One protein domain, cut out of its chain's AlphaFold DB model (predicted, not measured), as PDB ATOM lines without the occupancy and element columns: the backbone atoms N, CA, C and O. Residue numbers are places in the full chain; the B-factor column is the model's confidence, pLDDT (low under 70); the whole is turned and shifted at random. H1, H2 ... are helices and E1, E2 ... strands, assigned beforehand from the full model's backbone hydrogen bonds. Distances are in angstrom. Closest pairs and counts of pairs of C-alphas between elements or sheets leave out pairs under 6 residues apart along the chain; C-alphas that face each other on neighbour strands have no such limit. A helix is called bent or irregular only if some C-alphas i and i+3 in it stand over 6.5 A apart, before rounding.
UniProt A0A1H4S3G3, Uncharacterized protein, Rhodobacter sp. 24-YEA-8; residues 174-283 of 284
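This is residues 174 to 283 of the 284 residues of an uncharacterized protein of Rhodobacter sp. 24-YEA-8 (UniProt A0A1H4S3G3). A strongly twisted sheet of five strands, curled like part of a barrel, makes the middle of the model, with H1 and H2 over one face and H3 folded back on H2 at one end of the longest axis. From H3 a long link runs past the E4 edge to the small H4, and H5 lies at the opposite end of the axis from H3. The printed part has 110 residues, with five named helices and five named strands in the order H1 E1 E2 E3 H2 H3 H4 E4 E5 H5, of mixed class; the sheet's order is E1 E2 E3 E5 E4, all antiparallel. It is only just compact, close to loose, with a radius of gyration of the C-alphas of 15.6 A and spans of 51 by 34 by 25 A.

E1, residues 187 to 192, E2, 195 to 202, and E3, 207 to 212, form a meander, each strand the antiparallel neighbour of the one before. Between E1 and E2, N 190 and O 197 are 3.0 A apart; between E2 and E3, N 200 and O 209 are 2.8 A apart. E5, residues 265 to 269, is antiparallel to E3, with N 210 and O 266 at 2.8 A. E4, residues 258 to 260, forms a hairpin with E5, with N 259 and O 267 at 2.8 A. E1 and E4 are the edge strands. H1, residues 174 to 184, is on the sheet at a height of 10.6 A, over E2 and E3, giving two layers, a helix on one face of a sheet. The closest C-alphas of H1 and E2 are those of Phe 182 and Val 200, 6.5 A apart. H2, residues 213 to 221, is on the same face and only just stands up from the sheet, rising 43 degrees. H2 and H3, residues 224 to 234, touch as a helical hairpin, at a shallow tilt of 27 degrees, opposite ways; their closest C-alphas, Ala 218 and Asp 226, are 5.4 A apart. H4, residues 246 to 252, and H5, residues 271 to 281, are not on the sheet and are apart from each other. Each O i to N i+4 pair is within hydrogen-bond range in H2, H3 and H4, against 6 of 7 in H1 and 6 of 7 in H5.

H1 begins at C-alpha 174, (-69.277, 55.116, -29.009), and is 17.5 A long; it is irregular, with C-alphas 174 and 177 7.6 A apart. E2 is 21.2 A long, E3 16.7 A, H3 15.3 A and H5 15.6 A. H5 ends at C-alpha 281, (-102.240, 42.166, -38.767).

The two C-alphas farthest apart, Ile 225 and Lys 283, are 51.3 A apart. The printed part has no cut, and the link H3 to H4, of 11 residues, is long. Residues 243 to 248, of which 246 to 248 belong to H4, stand free. The mean pLDDT of the printed part is 78.0; residues 235 to 256, residue 262 and residues 276 to 283 are under 70.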
ATOM      1  N   PRO A 174     -68.039  55.404 -28.272       84.06
ATOM      2  CA  PRO A 174     -69.277  55.116 -29.009       84.06
ATOM      3  C   PRO A 174     -70.322  54.353 -28.193       84.06
ATOM      4  O   PRO A 174     -71.506  54.369 -28.514       84.06
ATOM      5  N   PHE A 175     -69.881  53.666 -27.142       87.44
ATOM      6  CA  PHE A 175     -70.698  52.838 -26.268       87.44
ATOM      7  C   PHE A 175     -70.984  53.518 -24.928       87.44
ATOM      8  O   PHE A 175     -71.583  52.893 -24.058       87.44
ATOM      9  N   ARG A 176     -70.602  54.787 -24.740       86.00
ATOM     10  CA  ARG A 176     -70.754  55.493 -23.462       86.00
ATOM     11  C   ARG A 176     -72.207  55.573 -22.996       86.00
ATOM     12  O   ARG A 176     -72.485  55.335 -21.826       86.00
ATOM     13  N   LEU A 177     -73.145  55.851 -23.904       86.62
ATOM     14  CA  LEU A 177     -74.578  55.842 -23.577       86.62
ATOM     15  C   LEU A 177     -75.051  54.445 -23.173       86.62
ATOM     16  O   LEU A 177     -75.822  54.299 -22.229       86.62
ATOM     17  N   THR A 178     -74.553  53.415 -23.856       89.50
ATOM     18  CA  THR A 178     -74.822  52.023 -23.502       89.50
ATOM     19  C   THR A 178     -74.270  51.705 -22.117       89.50
ATOM     20  O   THR A 178     -74.971  51.117 -21.308       89.50
ATOM     21  N   GLN A 179     -73.046  52.128 -21.805       90.94
ATOM     22  CA  GLN A 179     -72.443  51.931 -20.490       90.94
ATOM     23  C   GLN A 179     -73.261  52.612 -19.389       90.94
ATOM     24  O   GLN A 179     -73.633  51.966 -18.411       90.94
ATOM     25  N   GLN A 180     -73.616  53.884 -19.597       91.38
ATOM     26  CA  GLN A 180     -74.439  54.653 -18.667       91.38
ATOM     27  C   GLN A 180     -75.793  53.976 -18.424       91.38
ATOM     28  O   GLN A 180     -76.248  53.892 -17.285       91.38
ATOM     29  N   LEU A 181     -76.406  53.415 -19.471       92.94
ATOM     30  CA  LEU A 181     -77.649  52.660 -19.350       92.94
ATOM     31  C   LEU A 181     -77.514  51.484 -18.366       92.94
ATOM     32  O   LEU A 181     -78.423  51.257 -17.571       92.94
ATOM     33  N   PHE A 182     -76.394  50.757 -18.383       94.94
ATOM     34  CA  PHE A 182     -76.143  49.686 -17.414       94.94
ATOM     35  C   PHE A 182     -75.833  50.205 -16.007       94.94
ATOM     36  O   PHE A 182     -76.175  49.530 -15.042       94.94
ATOM     37  N   HIS A 183     -75.222  51.382 -15.862       93.44
ATOM     38  CA  HIS A 183     -74.968  51.989 -14.547       93.44
ATOM     39  C   HIS A 183     -76.234  52.486 -13.858       93.44
ATOM     40  O   HIS A 183     -76.341  52.413 -12.636       93.44
ATOM     41  N   GLU A 184     -77.187  52.996 -14.632       92.94
ATOM     42  CA  GLU A 184     -78.408  53.611 -14.106       92.94
ATOM     43  C   GLU A 184     -79.534  52.610 -13.831       92.94
ATOM     44  O   GLU A 184     -80.534  52.966 -13.209       92.94
ATOM     45  N   ASN A 185     -79.398  51.360 -14.283       94.88
ATOM     46  CA  ASN A 185     -80.463  50.365 -14.213       94.88
ATOM     47  C   ASN A 185     -80.035  49.103 -13.465       94.88
ATOM     48  O   ASN A 185     -78.860  48.755 -13.376       94.88
ATOM     49  N   ILE A 186     -81.025  48.374 -12.947       93.75
ATOM     50  CA  ILE A 186     -80.790  47.069 -12.329       93.75
ATOM     51  C   ILE A 186     -80.411  46.073 -13.424       93.75
ATOM     52  O   ILE A 186     -81.190  45.805 -14.343       93.75
ATOM     53  N   ILE A 187     -79.216  45.505 -13.289       94.75
ATOM     54  CA  ILE A 187     -78.677  44.505 -14.205       94.75
ATOM     55  C   ILE A 187     -79.036  43.110 -13.694       94.75
ATOM     56  O   ILE A 187     -78.846  42.806 -12.516       94.75
ATOM     57  N   HIS A 188     -79.484  42.239 -14.589       96.12
ATOM     58  CA  HIS A 188     -79.623  40.811 -14.319       96.12
ATOM     59  C   HIS A 188     -78.875  39.971 -15.355       96.12
ATOM     60  O   HIS A 188     -78.547  40.431 -16.449       96.12
ATOM     61  N   ASP A 189     -78.563  38.740 -14.964       97.25
ATOM     62  CA  ASP A 189     -77.910  37.745 -15.805       97.25
ATOM     63  C   ASP A 189     -78.949  36.837 -16.460       97.25
ATOM     64  O   ASP A 189     -79.803  36.274 -15.775       97.25
ATOM     65  N   GLU A 190     -78.827  36.623 -17.767       95.44
ATOM     66  CA  GLU A 190     -79.643  35.647 -18.492       95.44
ATOM     67  C   GLU A 190     -78.784  34.838 -19.470       95.44
ATOM     68  O   GLU A 190     -77.755  35.301 -19.970       95.44
ATOM     69  N   VAL A 191     -79.195  33.597 -19.742       92.56
ATOM     70  CA  VAL A 191     -78.590  32.758 -20.780       92.56
ATOM     71  C   VAL A 191     -79.546  32.675 -21.962       92.56
ATOM     72  O   VAL A 191     -80.556  31.982 -21.893       92.56
ATOM     73  N   ILE A 192     -79.182  33.316 -23.068       86.25
ATOM     74  CA  ILE A 192     -79.951  33.328 -24.317       86.25
ATOM     75  C   ILE A 192     -79.146  32.566 -25.364       86.25
ATOM     76  O   ILE A 192     -77.970  32.847 -25.590       86.25
ATOM     77  N   HIS A 193     -79.747  31.534 -25.957       86.00
ATOM     78  CA  HIS A 193     -79.094  30.654 -26.939       86.00
ATOM     79  C   HIS A 193     -77.702  30.144 -26.503       86.00
ATOM     80  O   HIS A 193     -76.760  30.115 -27.292       86.00
ATOM     81  N   ARG A 194     -77.573  29.707 -25.237       87.94
ATOM     82  CA  ARG A 194     -76.320  29.216 -24.609       87.94
ATOM     83  C   ARG A 194     -75.235  30.279 -24.405       87.94
ATOM     84  O   ARG A 194     -74.118  29.942 -24.019       87.94
ATOM     85  N   VAL A 195     -75.556  31.548 -24.617       89.44
ATOM     86  CA  VAL A 195     -74.653  32.679 -24.422       89.44
ATOM     87  C   VAL A 195     -75.134  33.491 -23.220       89.44
ATOM     88  O   VAL A 195     -76.331  33.695 -23.043       89.44
ATOM     89  N   LYS A 196     -74.207  33.923 -22.359       95.00
ATOM     90  CA  LYS A 196     -74.518  34.744 -21.180       95.00
ATOM     91  C   LYS A 196     -74.643  36.216 -21.562       95.00
ATOM     92  O   LYS A 196     -73.757  36.742 -22.240       95.00
ATOM     93  N   TYR A 197     -75.682  36.869 -21.059       96.50
ATOM     94  CA  TYR A 197     -75.963  38.286 -21.248       96.50
ATOM     95  C   TYR A 197     -76.148  38.993 -19.909       96.50
ATOM     96  O   TYR A 197     -76.722  38.435 -18.976       96.50
ATOM     97  N   LYS A 198     -75.697  40.247 -19.863       97.69
ATOM     98  CA  LYS A 198     -76.147  41.249 -18.901       97.69
ATOM     99  C   LYS A 198     -77.324  41.982 -19.513       97.69
ATOM    100  O   LYS A 198     -77.190  42.481 -20.628       97.69
ATOM    101  N   ILE A 199     -78.442  42.056 -18.805       97.12
ATOM    102  CA  ILE A 199     -79.684  42.641 -19.309       97.12
ATOM    103  C   ILE A 199     -80.168  43.730 -18.358       97.12
ATOM    104  O   ILE A 199     -80.107  43.588 -17.137       97.12
ATOM    105  N   VAL A 200     -80.664  44.814 -18.945       97.19
ATOM    106  CA  VAL A 200     -81.404  45.886 -18.284       97.19
ATOM    107  C   VAL A 200     -82.818  45.942 -18.841       97.19
ATOM    108  O   VAL A 200     -83.046  45.731 -20.036       97.19
ATOM    109  N   LYS A 201     -83.778  46.251 -17.972       95.31
ATOM    110  CA  LYS A 201     -85.172  46.446 -18.362       95.31
ATOM    111  C   LYS A 201     -85.482  47.933 -18.464       95.31
ATOM    112  O   LYS A 201     -85.310  48.682 -17.509       95.31
ATOM    113  N   LEU A 202     -85.969  48.348 -19.625       92.88
ATOM    114  CA  LEU A 202     -86.384  49.710 -19.931       92.88
ATOM    115  C   LEU A 202     -87.902  49.798 -19.792       92.88
ATOM    116  O   LEU A 202     -88.631  49.764 -20.784       92.88
ATOM    117  N   GLU A 203     -88.383  49.903 -18.551       90.62
ATOM    118  CA  GLU A 203     -89.819  49.874 -18.221       90.62
ATOM    119  C   GLU A 203     -90.632  50.890 -19.039       90.62
ATOM    120  O   GLU A 203     -91.674  50.559 -19.596       90.62
ATOM    121  N   ALA A 204     -90.116  52.115 -19.189       87.44
ATOM    122  CA  ALA A 204     -90.785  53.180 -19.941       87.44
ATOM    123  C   ALA A 204     -90.958  52.865 -21.437       87.44
ATOM    124  O   ALA A 204     -91.840  53.424 -22.089       87.44
ATOM    125  N   ALA A 205     -90.109  51.999 -21.988       86.00
ATOM    126  CA  ALA A 205     -90.179  51.579 -23.379       86.00
ATOM    127  C   ALA A 205     -90.827  50.200 -23.549       86.00
ATOM    128  O   ALA A 205     -91.069  49.812 -24.688       86.00
ATOM    129  N   ASP A 206     -91.109  49.476 -22.460       89.62
ATOM    130  CA  ASP A 206     -91.496  48.062 -22.478       89.62
ATOM    131  C   ASP A 206     -90.520  47.222 -23.328       89.62
ATOM    132  O   ASP A 206     -90.909  46.523 -24.266       89.62
ATOM    133  N   LEU A 207     -89.221  47.393 -23.056       91.56
ATOM    134  CA  LEU A 207     -88.110  46.735 -23.748       91.56
ATOM    135  C   LEU A 207     -87.116  46.172 -22.735       91.56
ATOM    136  O   LEU A 207     -86.882  46.763 -21.684       91.56
ATOM    137  N   GLU A 208     -86.450  45.089 -23.098       94.06
ATOM    138  CA  GLU A 208     -85.213  44.644 -22.470       94.06
ATOM    139  C   GLU A 208     -84.068  44.853 -23.451       94.06
ATOM    140  O   GLU A 208     -84.203  44.628 -24.657       94.06
ATOM    141  N   PHE A 209     -82.937  45.296 -22.924       94.88
ATOM    142  CA  PHE A 209     -81.723  45.517 -23.684       94.88
ATOM    143  C   PHE A 209     -80.576  44.804 -22.986       94.88
ATOM    144  O   PHE A 209     -80.446  44.871 -21.766       94.88
ATOM    145  N   GLY A 210     -79.739  44.111 -23.748       95.25
ATOM    146  CA  GLY A 210     -78.666  43.310 -23.193       95.25
ATOM    147  C   GLY A 210     -77.373  43.384 -23.981       95.25
ATOM    148  O   GLY A 210     -77.350  43.675 -25.175       95.25
ATOM    149  N   LEU A 211     -76.287  43.067 -23.286       94.69
ATOM    150  CA  LEU A 211     -74.962  42.883 -23.854       94.69
ATOM    151  C   LEU A 211     -74.447  41.504 -23.488       94.69
ATOM    152  O   LEU A 211     -74.565  41.060 -22.344       94.69
ATOM    153  N   ARG A 212     -73.821  40.838 -24.454       93.75
ATOM    154  CA  ARG A 212     -73.066  39.612 -24.214       93.75
ATOM    155  C   ARG A 212     -72.043  39.874 -23.110       93.75
ATOM    156  O   ARG A 212     -71.399  40.921 -23.094       93.75
ATOM    157  N   GLN A 213     -71.892  38.928 -22.187       94.75
ATOM    158  CA  GLN A 213     -71.106  39.106 -20.962       94.75
ATOM    159  C   GLN A 213     -69.677  39.619 -21.208       94.75
ATOM    160  O   GLN A 213     -69.172  40.432 -20.441       94.75
ATOM    161  N   ASP A 214     -69.010  39.146 -22.257       92.94
ATOM    162  CA  ASP A 214     -67.658  39.574 -22.625       92.94
ATOM    163  C   ASP A 214     -67.619  40.995 -23.215       92.94
ATOM    164  O   ASP A 214     -66.668  41.721 -22.948       92.94
ATOM    165  N   VAL A 215     -68.644  41.404 -23.971       92.31
ATOM    166  CA  VAL A 215     -68.796  42.777 -24.479       92.31
ATOM    167  C   VAL A 215     -69.057  43.730 -23.319       92.31
ATOM    168  O   VAL A 215     -68.386  44.751 -23.213       92.31
ATOM    169  N   TYR A 216     -69.965  43.362 -22.411       95.31
ATOM    170  CA  TYR A 216     -70.205  44.114 -21.181       95.31
ATOM    171  C   TYR A 216     -68.920  44.258 -20.356       95.31
ATOM    172  O   TYR A 216     -68.566  45.364 -19.965       95.31
ATOM    173  N   ASN A 217     -68.178  43.167 -20.141       95.00
ATOM    174  CA  ASN A 217     -66.932  43.210 -19.373       95.00
ATOM    175  C   ASN A 217     -65.863  44.085 -20.038       95.00
ATOM    176  O   ASN A 217     -65.167  44.814 -19.337       95.00
ATOM    177  N   ALA A 218     -65.727  44.027 -21.367       93.62
ATOM    178  CA  ALA A 218     -64.792  44.874 -22.105       93.62
ATOM    179  C   ALA A 218     -65.162  46.362 -21.982       93.62
ATOM    180  O   ALA A 218     -64.293  47.199 -21.736       93.62
ATOM    181  N   LEU A 219     -66.455  46.678 -22.083       92.19
ATOM    182  CA  LEU A 219     -66.960  48.036 -21.926       92.19
ATOM    183  C   LEU A 219     -66.740  48.551 -20.498       92.19
ATOM    184  O   LEU A 219     -66.186  49.630 -20.303       92.19
ATOM    185  N   GLU A 220     -67.105  47.754 -19.499       93.56
ATOM    186  CA  GLU A 220     -67.127  48.193 -18.109       93.56
ATOM    187  C   GLU A 220     -65.741  48.195 -17.460       93.56
ATOM    188  O   GLU A 220     -65.308  49.193 -16.886       93.56
ATOM    189  N   PHE A 221     -65.005  47.097 -17.608       92.88
ATOM    190  CA  PHE A 221     -63.753  46.857 -16.888       92.88
ATOM    191  C   PHE A 221     -62.537  46.740 -17.811       92.88
ATOM    192  O   PHE A 221     -61.405  46.727 -17.334       92.88
ATOM    193  N   GLY A 222     -62.758  46.631 -19.121       89.06
ATOM    194  CA  GLY A 222     -61.695  46.425 -20.098       89.06
ATOM    195  C   GLY A 222     -60.869  47.674 -20.388       89.06
ATOM    196  O   GLY A 222     -61.204  48.796 -20.014       89.06
ATOM    197  N   SER A 223     -59.774  47.466 -21.098       90.31
ATOM    198  CA  SER A 223     -58.923  48.487 -21.697       90.31
ATOM    199  C   SER A 223     -59.322  48.759 -23.155       90.31
ATOM    200  O   SER A 223     -60.173  48.075 -23.728       90.31
ATOM    201  N   ASN A 224     -58.646  49.708 -23.809       86.19
ATOM    202  CA  ASN A 224     -58.756  49.873 -25.262       86.19
ATOM    203  C   ASN A 224     -58.380  48.597 -26.032       86.19
ATOM    204  O   ASN A 224     -58.981  48.319 -27.064       86.19
ATOM    205  N   ILE A 225     -57.449  47.784 -25.523       90.81
ATOM    206  CA  ILE A 225     -57.056  46.520 -26.167       90.81
ATOM    207  C   ILE A 225     -58.240  45.542 -26.188       90.81
ATOM    208  O   ILE A 225     -58.475  44.861 -27.189       90.81
ATOM    209  N   ASP A 226     -59.023  45.505 -25.110       92.06
ATOM    210  CA  ASP A 226     -60.207  44.650 -25.017       92.06
ATOM    211  C   ASP A 226     -61.304  45.112 -25.984       92.06
ATOM    212  O   ASP A 226     -61.912  44.293 -26.675       92.06
ATOM    213  N   MET A 227     -61.516  46.426 -26.101       89.69
ATOM    214  CA  MET A 227     -62.468  46.998 -27.059       89.69
ATOM    215  C   MET A 227     -62.035  46.787 -28.511       89.69
ATOM    216  O   MET A 227     -62.853  46.415 -29.352       89.69
ATOM    217  N   GLU A 228     -60.748  46.945 -28.811       89.94
ATOM    218  CA  GLU A 228     -60.178  46.626 -30.118       89.94
ATOM    219  C   GLU A 228     -60.407  45.153 -30.476       89.94
ATOM    220  O   GLU A 228     -60.794  44.844 -31.605       89.94
ATOM    221  N   ALA A 229     -60.239  44.234 -29.519       89.62
ATOM    222  CA  ALA A 229     -60.538  42.823 -29.729       89.62
ATOM    223  C   ALA A 229     -62.024  42.588 -30.062       89.62
ATOM    224  O   ALA A 229     -62.324  41.759 -30.927       89.62
ATOM    225  N   GLN A 230     -62.948  43.336 -29.445       89.00
ATOM    226  CA  GLN A 230     -64.375  43.273 -29.791       89.00
ATOM    227  C   GLN A 230     -64.652  43.813 -31.200       89.00
ATOM    228  O   GLN A 230     -65.357  43.160 -31.970       89.00
ATOM    229  N   ILE A 231     -64.056  44.946 -31.586       85.75
ATOM    230  CA  ILE A 231     -64.183  45.515 -32.942       85.75
ATOM    231  C   ILE A 231     -63.642  44.536 -33.991       85.75
ATOM    232  O   ILE A 231     -64.307  44.252 -34.988       85.75
ATOM    233  N   LYS A 232     -62.464  43.957 -33.738       86.06
ATOM    234  CA  LYS A 232     -61.845  42.942 -34.599       86.06
ATOM    235  C   LYS A 232     -62.726  41.716 -34.765       86.06
ATOM    236  O   LYS A 232     -62.847  41.215 -35.878       86.06
ATOM    237  N   ARG A 233     -63.349  41.249 -33.678       82.19
ATOM    238  CA  ARG A 233     -64.256  40.098 -33.709       82.19
ATOM    239  C   ARG A 233     -65.503  40.377 -34.545       82.19
ATOM    240  O   ARG A 233     -65.917  39.498 -35.281       82.19
ATOM    241  N   ARG A 234     -66.060  41.594 -34.497       72.44
ATOM    242  CA  ARG A 234     -67.228  41.970 -35.321       72.44
ATOM    243  C   ARG A 234     -66.969  41.854 -36.824       72.44
ATOM    244  O   ARG A 234     -67.891  41.541 -37.563       72.44
ATOM    245  N   GLY A 235     -65.739  42.114 -37.272       57.72
ATOM    246  CA  GLY A 235     -65.367  41.975 -38.684       57.72
ATOM    247  C   GLY A 235     -64.787  40.610 -39.061       57.72
ATOM    248  O   GLY A 235     -64.297  40.468 -40.178       57.72
ATOM    249  N   ARG A 236     -64.794  39.626 -38.151       58.91
ATOM    250  CA  ARG A 236     -64.553  38.219 -38.484       58.91
ATOM    251  C   ARG A 236     -65.909  37.539 -38.596       58.91
ATOM    252  O   ARG A 236     -66.724  37.634 -37.682       58.91
ATOM    253  N   GLU A 237     -66.146  36.853 -39.707       52.78
ATOM    254  CA  GLU A 237     -67.274  35.932 -39.876       52.78
ATOM    255  C   GLU A 237     -67.089  34.706 -38.961       52.78
ATOM    256  O   GLU A 237     -66.938  33.576 -39.416       52.78
ATOM    257  N   ASP A 238     -67.055  34.902 -37.644       44.41
ATOM    258  CA  ASP A 238     -66.971  33.805 -36.686       44.41
ATOM    259  C   ASP A 238     -68.369  33.174 -36.556       44.41
ATOM    260  O   ASP A 238     -69.097  33.394 -35.591       44.41
ATOM    261  N   GLY A 239     -68.771  32.413 -37.578       42.00
ATOM    262  CA  GLY A 239     -69.871  31.445 -37.523       42.00
ATOM    263  C   GLY A 239     -71.285  32.005 -37.344       42.00
ATOM    264  O   GLY A 239     -72.226  31.220 -37.216       42.00
ATOM    265  N   VAL A 240     -71.479  33.326 -37.356       40.50
ATOM    266  CA  VAL A 240     -72.820  33.912 -37.420       40.50
ATOM    267  C   VAL A 240     -73.287  33.834 -38.869       40.50
ATOM    268  O   VAL A 240     -72.944  34.678 -39.690       40.50
ATOM    269  N   GLN A 241     -74.055  32.793 -39.202       34.59
ATOM    270  CA  GLN A 241     -74.782  32.765 -40.467       34.59
ATOM    271  C   GLN A 241     -75.764  33.936 -40.489       34.59
ATOM    272  O   GLN A 241     -76.724  33.981 -39.717       34.59
ATOM    273  N   PHE A 242     -75.511  34.891 -41.379       42.31
ATOM    274  CA  PHE A 242     -76.479  35.922 -41.699       42.31
ATOM    275  C   PHE A 242     -77.647  35.259 -42.441       42.31
ATOM    276  O   PHE A 242     -77.420  34.583 -43.449       42.31
ATOM    277  N   PRO A 243     -78.899  35.416 -41.989       37.44
ATOM    278  CA  PRO A 243     -80.030  35.117 -42.855       37.44
ATOM    279  C   PRO A 243     -79.949  36.039 -44.078       37.44
ATOM    280  O   PRO A 243     -79.527  37.191 -43.957       37.44
ATOM    281  N   ALA A 244     -80.376  35.556 -45.247       39.62
ATOM    282  CA  ALA A 244     -80.305  36.291 -46.515       39.62
ATOM    283  C   ALA A 244     -80.965  37.689 -46.473       39.62
ATOM    284  O   ALA A 244     -80.689  38.527 -47.328       39.62
ATOM    285  N   SER A 245     -81.795  37.978 -45.462       42.69
ATOM    286  CA  SER A 245     -82.076  39.343 -45.015       42.69
ATOM    287  C   SER A 245     -82.508  39.390 -43.538       42.69
ATOM    288  O   SER A 245     -83.137  38.466 -43.023       42.69
ATOM    289  N   LEU A 246     -82.225  40.507 -42.854       38.12
ATOM    290  CA  LEU A 246     -82.798  40.844 -41.536       38.12
ATOM    291  C   LEU A 246     -84.341  40.869 -41.588       38.12
ATOM    292  O   LEU A 246     -85.009  40.513 -40.620       38.12
ATOM    293  N   ILE A 247     -84.887  41.231 -42.755       38.28
ATOM    294  CA  ILE A 247     -86.317  41.191 -43.068       38.28
ATOM    295  C   ILE A 247     -86.828  39.748 -43.047       38.28
ATOM    296  O   ILE A 247     -87.832  39.510 -42.398       38.28
ATOM    297  N   ALA A 248     -86.120  38.767 -43.618       37.34
ATOM    298  CA  ALA A 248     -86.542  37.363 -43.589       37.34
ATOM    299  C   ALA A 248     -86.776  36.849 -42.155       37.34
ATOM    300  O   ALA A 248     -87.760  36.169 -41.918       37.34
ATOM    301  N   ARG A 249     -85.987  37.262 -41.151       41.94
ATOM    302  CA  ARG A 249     -86.259  36.902 -39.739       41.94
ATOM    303  C   ARG A 249     -87.476  37.601 -39.131       41.94
ATOM    304  O   ARG A 249     -88.181  36.984 -38.337       41.94
ATOM    305  N   LEU A 250     -87.719  38.862 -39.483       40.09
ATOM    306  CA  LEU A 250     -88.914  39.589 -39.039       40.09
ATOM    307  C   LEU A 250     -90.183  39.092 -39.757       40.09
ATOM    308  O   LEU A 250     -91.275  39.181 -39.200       40.09
ATOM    309  N   SER A 251     -90.030  38.542 -40.965       38.69
ATOM    310  CA  SER A 251     -91.104  38.026 -41.820       38.69
ATOM    311  C   SER A 251     -91.420  36.543 -41.589       38.69
ATOM    312  O   SER A 251     -92.573  36.149 -41.730       38.69
ATOM    313  N   GLU A 252     -90.431  35.710 -41.242       40.66
ATOM    314  CA  GLU A 252     -90.576  34.243 -41.142       40.66
ATOM    315  C   GLU A 252     -90.892  33.742 -39.723       40.66
ATOM    316  O   GLU A 252     -91.209  32.568 -39.536       40.66
ATOM    317  N   GLY A 253     -90.856  34.606 -38.705       43.19
ATOM    318  CA  GLY A 253     -91.166  34.234 -37.326       43.19
ATOM    319  C   GLY A 253     -92.397  34.953 -36.794       43.19
ATOM    320  O   GLY A 253     -92.299  36.098 -36.367       43.19
ATOM    321  N   ALA A 254     -93.536  34.266 -36.717       43.28
ATOM    322  CA  ALA A 254     -94.760  34.795 -36.109       43.28
ATOM    323  C   ALA A 254     -94.635  35.163 -34.607       43.28
ATOM    324  O   ALA A 254     -95.574  35.750 -34.081       43.28
ATOM    325  N   ASP A 255     -93.489  34.900 -33.958       51.28
ATOM    326  CA  ASP A 255     -93.284  35.021 -32.505       51.28
ATOM    327  C   ASP A 255     -91.883  35.521 -32.068       51.28
ATOM    328  O   ASP A 255     -91.521  35.374 -30.899       51.28
ATOM    329  N   GLN A 256     -91.048  36.108 -32.943       59.97
ATOM    330  CA  GLN A 256     -89.712  36.562 -32.499       59.97
ATOM    331  C   GLN A 256     -89.794  37.875 -31.703       59.97
ATOM    332  O   GLN A 256     -89.648  38.972 -32.234       59.97
ATOM    333  N   LYS A 257     -90.023  37.735 -30.391       75.06
ATOM    334  CA  LYS A 257     -89.987  38.811 -29.385       75.06
ATOM    335  C   LYS A 257     -88.570  39.299 -29.088       75.06
ATOM    336  O   LYS A 257     -88.408  40.288 -28.385       75.06
ATOM    337  N   GLU A 258     -87.554  38.603 -29.588       84.50
ATOM    338  CA  GLU A 258     -86.153  38.851 -29.280       84.50
ATOM    339  C   GLU A 258     -85.271  38.908 -30.529       84.50
ATOM    340  O   GLU A 258     -85.463  38.176 -31.502       84.50
ATOM    341  N   GLY A 259     -84.278  39.790 -30.480       81.94
ATOM    342  CA  GLY A 259     -83.251  39.971 -31.489       81.94
ATOM    343  C   GLY A 259     -81.873  39.920 -30.845       81.94
ATOM    344  O   GLY A 259     -81.590  40.649 -29.898       81.94
ATOM    345  N   VAL A 260     -81.004  39.068 -31.385       80.31
ATOM    346  CA  VAL A 260     -79.579  39.026 -31.042       80.31
ATOM    347  C   VAL A 260     -78.799  39.539 -32.239       80.31
ATOM    348  O   VAL A 260     -78.909  38.985 -33.337       80.31
ATOM    349  N   ALA A 261     -78.014  40.586 -32.019       77.50
ATOM    350  CA  ALA A 261     -77.096  41.118 -33.006       77.50
ATOM    351  C   ALA A 261     -75.750  40.361 -32.951       77.50
ATOM    352  O   ALA A 261     -75.313  39.949 -31.868       77.50
ATOM    353  N   PRO A 262     -75.047  40.202 -34.092       69.62
ATOM    354  CA  PRO A 262     -73.730  39.538 -34.154       69.62
ATOM    355  C   PRO A 262     -72.687  40.173 -33.225       69.62
ATOM    356  O   PRO A 262     -71.701  39.570 -32.803       69.62
ATOM    357  N   ASP A 263     -72.934  41.431 -32.912       74.50
ATOM    358  CA  ASP A 263     -72.051  42.362 -32.259       74.50
ATOM    359  C   ASP A 263     -72.146  42.292 -30.715       74.50
ATOM    360  O   ASP A 263     -71.481  43.053 -30.005       74.50
ATOM    361  N   GLY A 264     -72.956  41.346 -30.222       83.31
ATOM    362  CA  GLY A 264     -73.188  41.050 -28.817       83.31
ATOM    363  C   GLY A 264     -74.367  41.795 -28.201       83.31
ATOM    364  O   GLY A 264     -74.630  41.569 -27.023       83.31
ATOM    365  N   HIS A 265     -75.082  42.639 -28.950       88.25
ATOM    366  CA  HIS A 265     -76.295  43.281 -28.452       88.25
ATOM    367  C   HIS A 265     -77.488  42.329 -28.484       88.25
ATOM    368  O   HIS A 265     -77.620  41.462 -29.350       88.25
ATOM    369  N   PHE A 266     -78.376  42.518 -27.524       89.75
ATOM    370  CA  PHE A 266     -79.628  41.802 -27.381       89.75
ATOM    371  C   PHE A 266     -80.752  42.807 -27.144       89.75
ATOM    372  O   PHE A 266     -80.578  43.769 -26.399       89.75
ATOM    373  N   VAL A 267     -81.901  42.580 -27.769       90.88
ATOM    374  CA  VAL A 267     -83.126  43.337 -27.515       90.88
ATOM    375  C   VAL A 267     -84.284  42.361 -27.419       90.88
ATOM    376  O   VAL A 267     -84.423  41.496 -28.281       90.88
ATOM    377  N   ARG A 268     -85.154  42.534 -26.427       89.44
ATOM    378  CA  ARG A 268     -86.441  41.841 -26.346       89.44
ATOM    379  C   ARG A 268     -87.557  42.856 -26.168       89.44
ATOM    380  O   ARG A 268     -87.434  43.796 -25.388       89.44
ATOM    381  N   VAL A 269     -88.630  42.697 -26.934       87.69
ATOM    382  CA  VAL A 269     -89.801  43.569 -26.861       87.69
ATOM    383  C   VAL A 269     -90.827  43.002 -25.891       87.69
ATOM    384  O   VAL A 269     -91.070  41.796 -25.867       87.69
ATOM    385  N   GLY A 270     -91.425  43.874 -25.085       86.44
ATOM    386  CA  GLY A 270     -92.464  43.506 -24.134       86.44
ATOM    387  C   GLY A 270     -93.886  43.502 -24.721       86.44
ATOM    388  O   GLY A 270     -94.099  43.810 -25.902       86.44
ATOM    389  N   PRO A 271     -94.899  43.176 -23.896       85.38
ATOM    390  CA  PRO A 271     -96.279  42.936 -24.335       85.38
ATOM    391  C   PRO A 271     -96.959  44.107 -25.064       85.38
ATOM    392  O   PRO A 271     -97.888  43.908 -25.851       85.38
ATOM    393  N   SER A 272     -96.549  45.347 -24.807       79.75
ATOM    394  CA  SER A 272     -97.111  46.535 -25.460       79.75
ATOM    395  C   SER A 272     -96.778  46.571 -26.946       79.75
ATOM    396  O   SER A 272     -97.637  46.929 -27.756       79.75
ATOM    397  N   TRP A 273     -95.579  46.124 -27.315       79.12
ATOM    398  CA  TRP A 273     -95.169  45.983 -28.709       79.12
ATOM    399  C   TRP A 273     -95.917  44.845 -29.394       79.12
ATOM    400  O   TRP A 273     -96.352  45.003 -30.531       79.12
ATOM    401  N   GLU A 274     -96.158  43.737 -28.691       71.00
ATOM    402  CA  GLU A 274     -96.944  42.609 -29.209       71.00
ATOM    403  C   GLU A 274     -98.364  43.032 -29.581       71.00
ATOM    404  O   GLU A 274     -98.837  42.758 -30.686       71.00
ATOM    405  N   ARG A 275     -99.039  43.758 -28.680       74.44
ATOM    406  CA  ARG A 275    -100.379  44.299 -28.943       74.44
ATOM    407  C   ARG A 275    -100.384  45.192 -30.178       74.44
ATOM    408  O   ARG A 275    -101.283  45.076 -31.011       74.44
ATOM    409  N   TRP A 276     -99.380  46.055 -30.319       68.75
ATOM    410  CA  TRP A 276     -99.257  46.926 -31.483       68.75
ATOM    411  C   TRP A 276     -99.034  46.130 -32.778       68.75
ATOM    412  O   TRP A 276     -99.786  46.327 -33.735       68.75
ATOM    413  N   MET A 277     -98.091  45.181 -32.790       65.19
ATOM    414  CA  MET A 277     -97.795  44.329 -33.951       65.19
ATOM    415  C   MET A 277     -99.020  43.511 -34.388       65.19
ATOM    416  O   MET A 277     -99.350  43.464 -35.575       65.19
ATOM    417  N   ASN A 278     -99.757  42.937 -33.435       67.75
ATOM    418  CA  ASN A 278    -100.961  42.155 -33.718       67.75
ATOM    419  C   ASN A 278    -102.135  43.027 -34.194       67.75
ATOM    420  O   ASN A 278    -102.887  42.616 -35.076       67.75
ATOM    421  N   SER A 279    -102.268  44.260 -33.687       66.25
ATOM    422  CA  SER A 279    -103.321  45.188 -34.134       66.25
ATOM    423  C   SER A 279    -103.202  45.592 -35.609       66.25
ATOM    424  O   SER A 279    -104.197  45.965 -36.230       66.25
ATOM    425  N   LYS A 280    -101.991  45.525 -36.181       56.91
ATOM    426  CA  LYS A 280    -101.734  45.809 -37.598       56.91
ATOM    427  C   LYS A 280    -102.102  44.629 -38.494       56.91
ATOM    428  O   LYS A 280    -102.689  44.857 -39.545       56.91
ATOM    429  N   LYS A 281    -101.847  43.392 -38.048       58.78
ATOM    430  CA  LYS A 281    -102.240  42.166 -38.767       58.78
ATOM    431  C   LYS A 281    -103.758  42.016 -38.902       58.78
ATOM    432  O   LYS A 281    -104.218  41.499 -39.902       58.78
ATOM    433  N   ALA A 282    -104.535  42.495 -37.930       56.28
ATOM    434  CA  ALA A 282    -105.999  42.425 -37.968       56.28
ATOM    435  C   ALA A 282    -106.668  43.463 -38.898       56.28
ATOM    436  O   ALA A 282    -107.892  43.465 -39.023       56.28
ATOM    437  N   LYS A 283    -105.895  44.389 -39.484       51.31
ATOM    438  CA  LYS A 283    -106.393  45.470 -40.355       51.31
ATOM    439  C   LYS A 283    -105.989  45.318 -41.829       51.31
ATOM    440  O   LYS A 283    -106.342  46.198 -42.611       51.31
TER     441      LYS A 283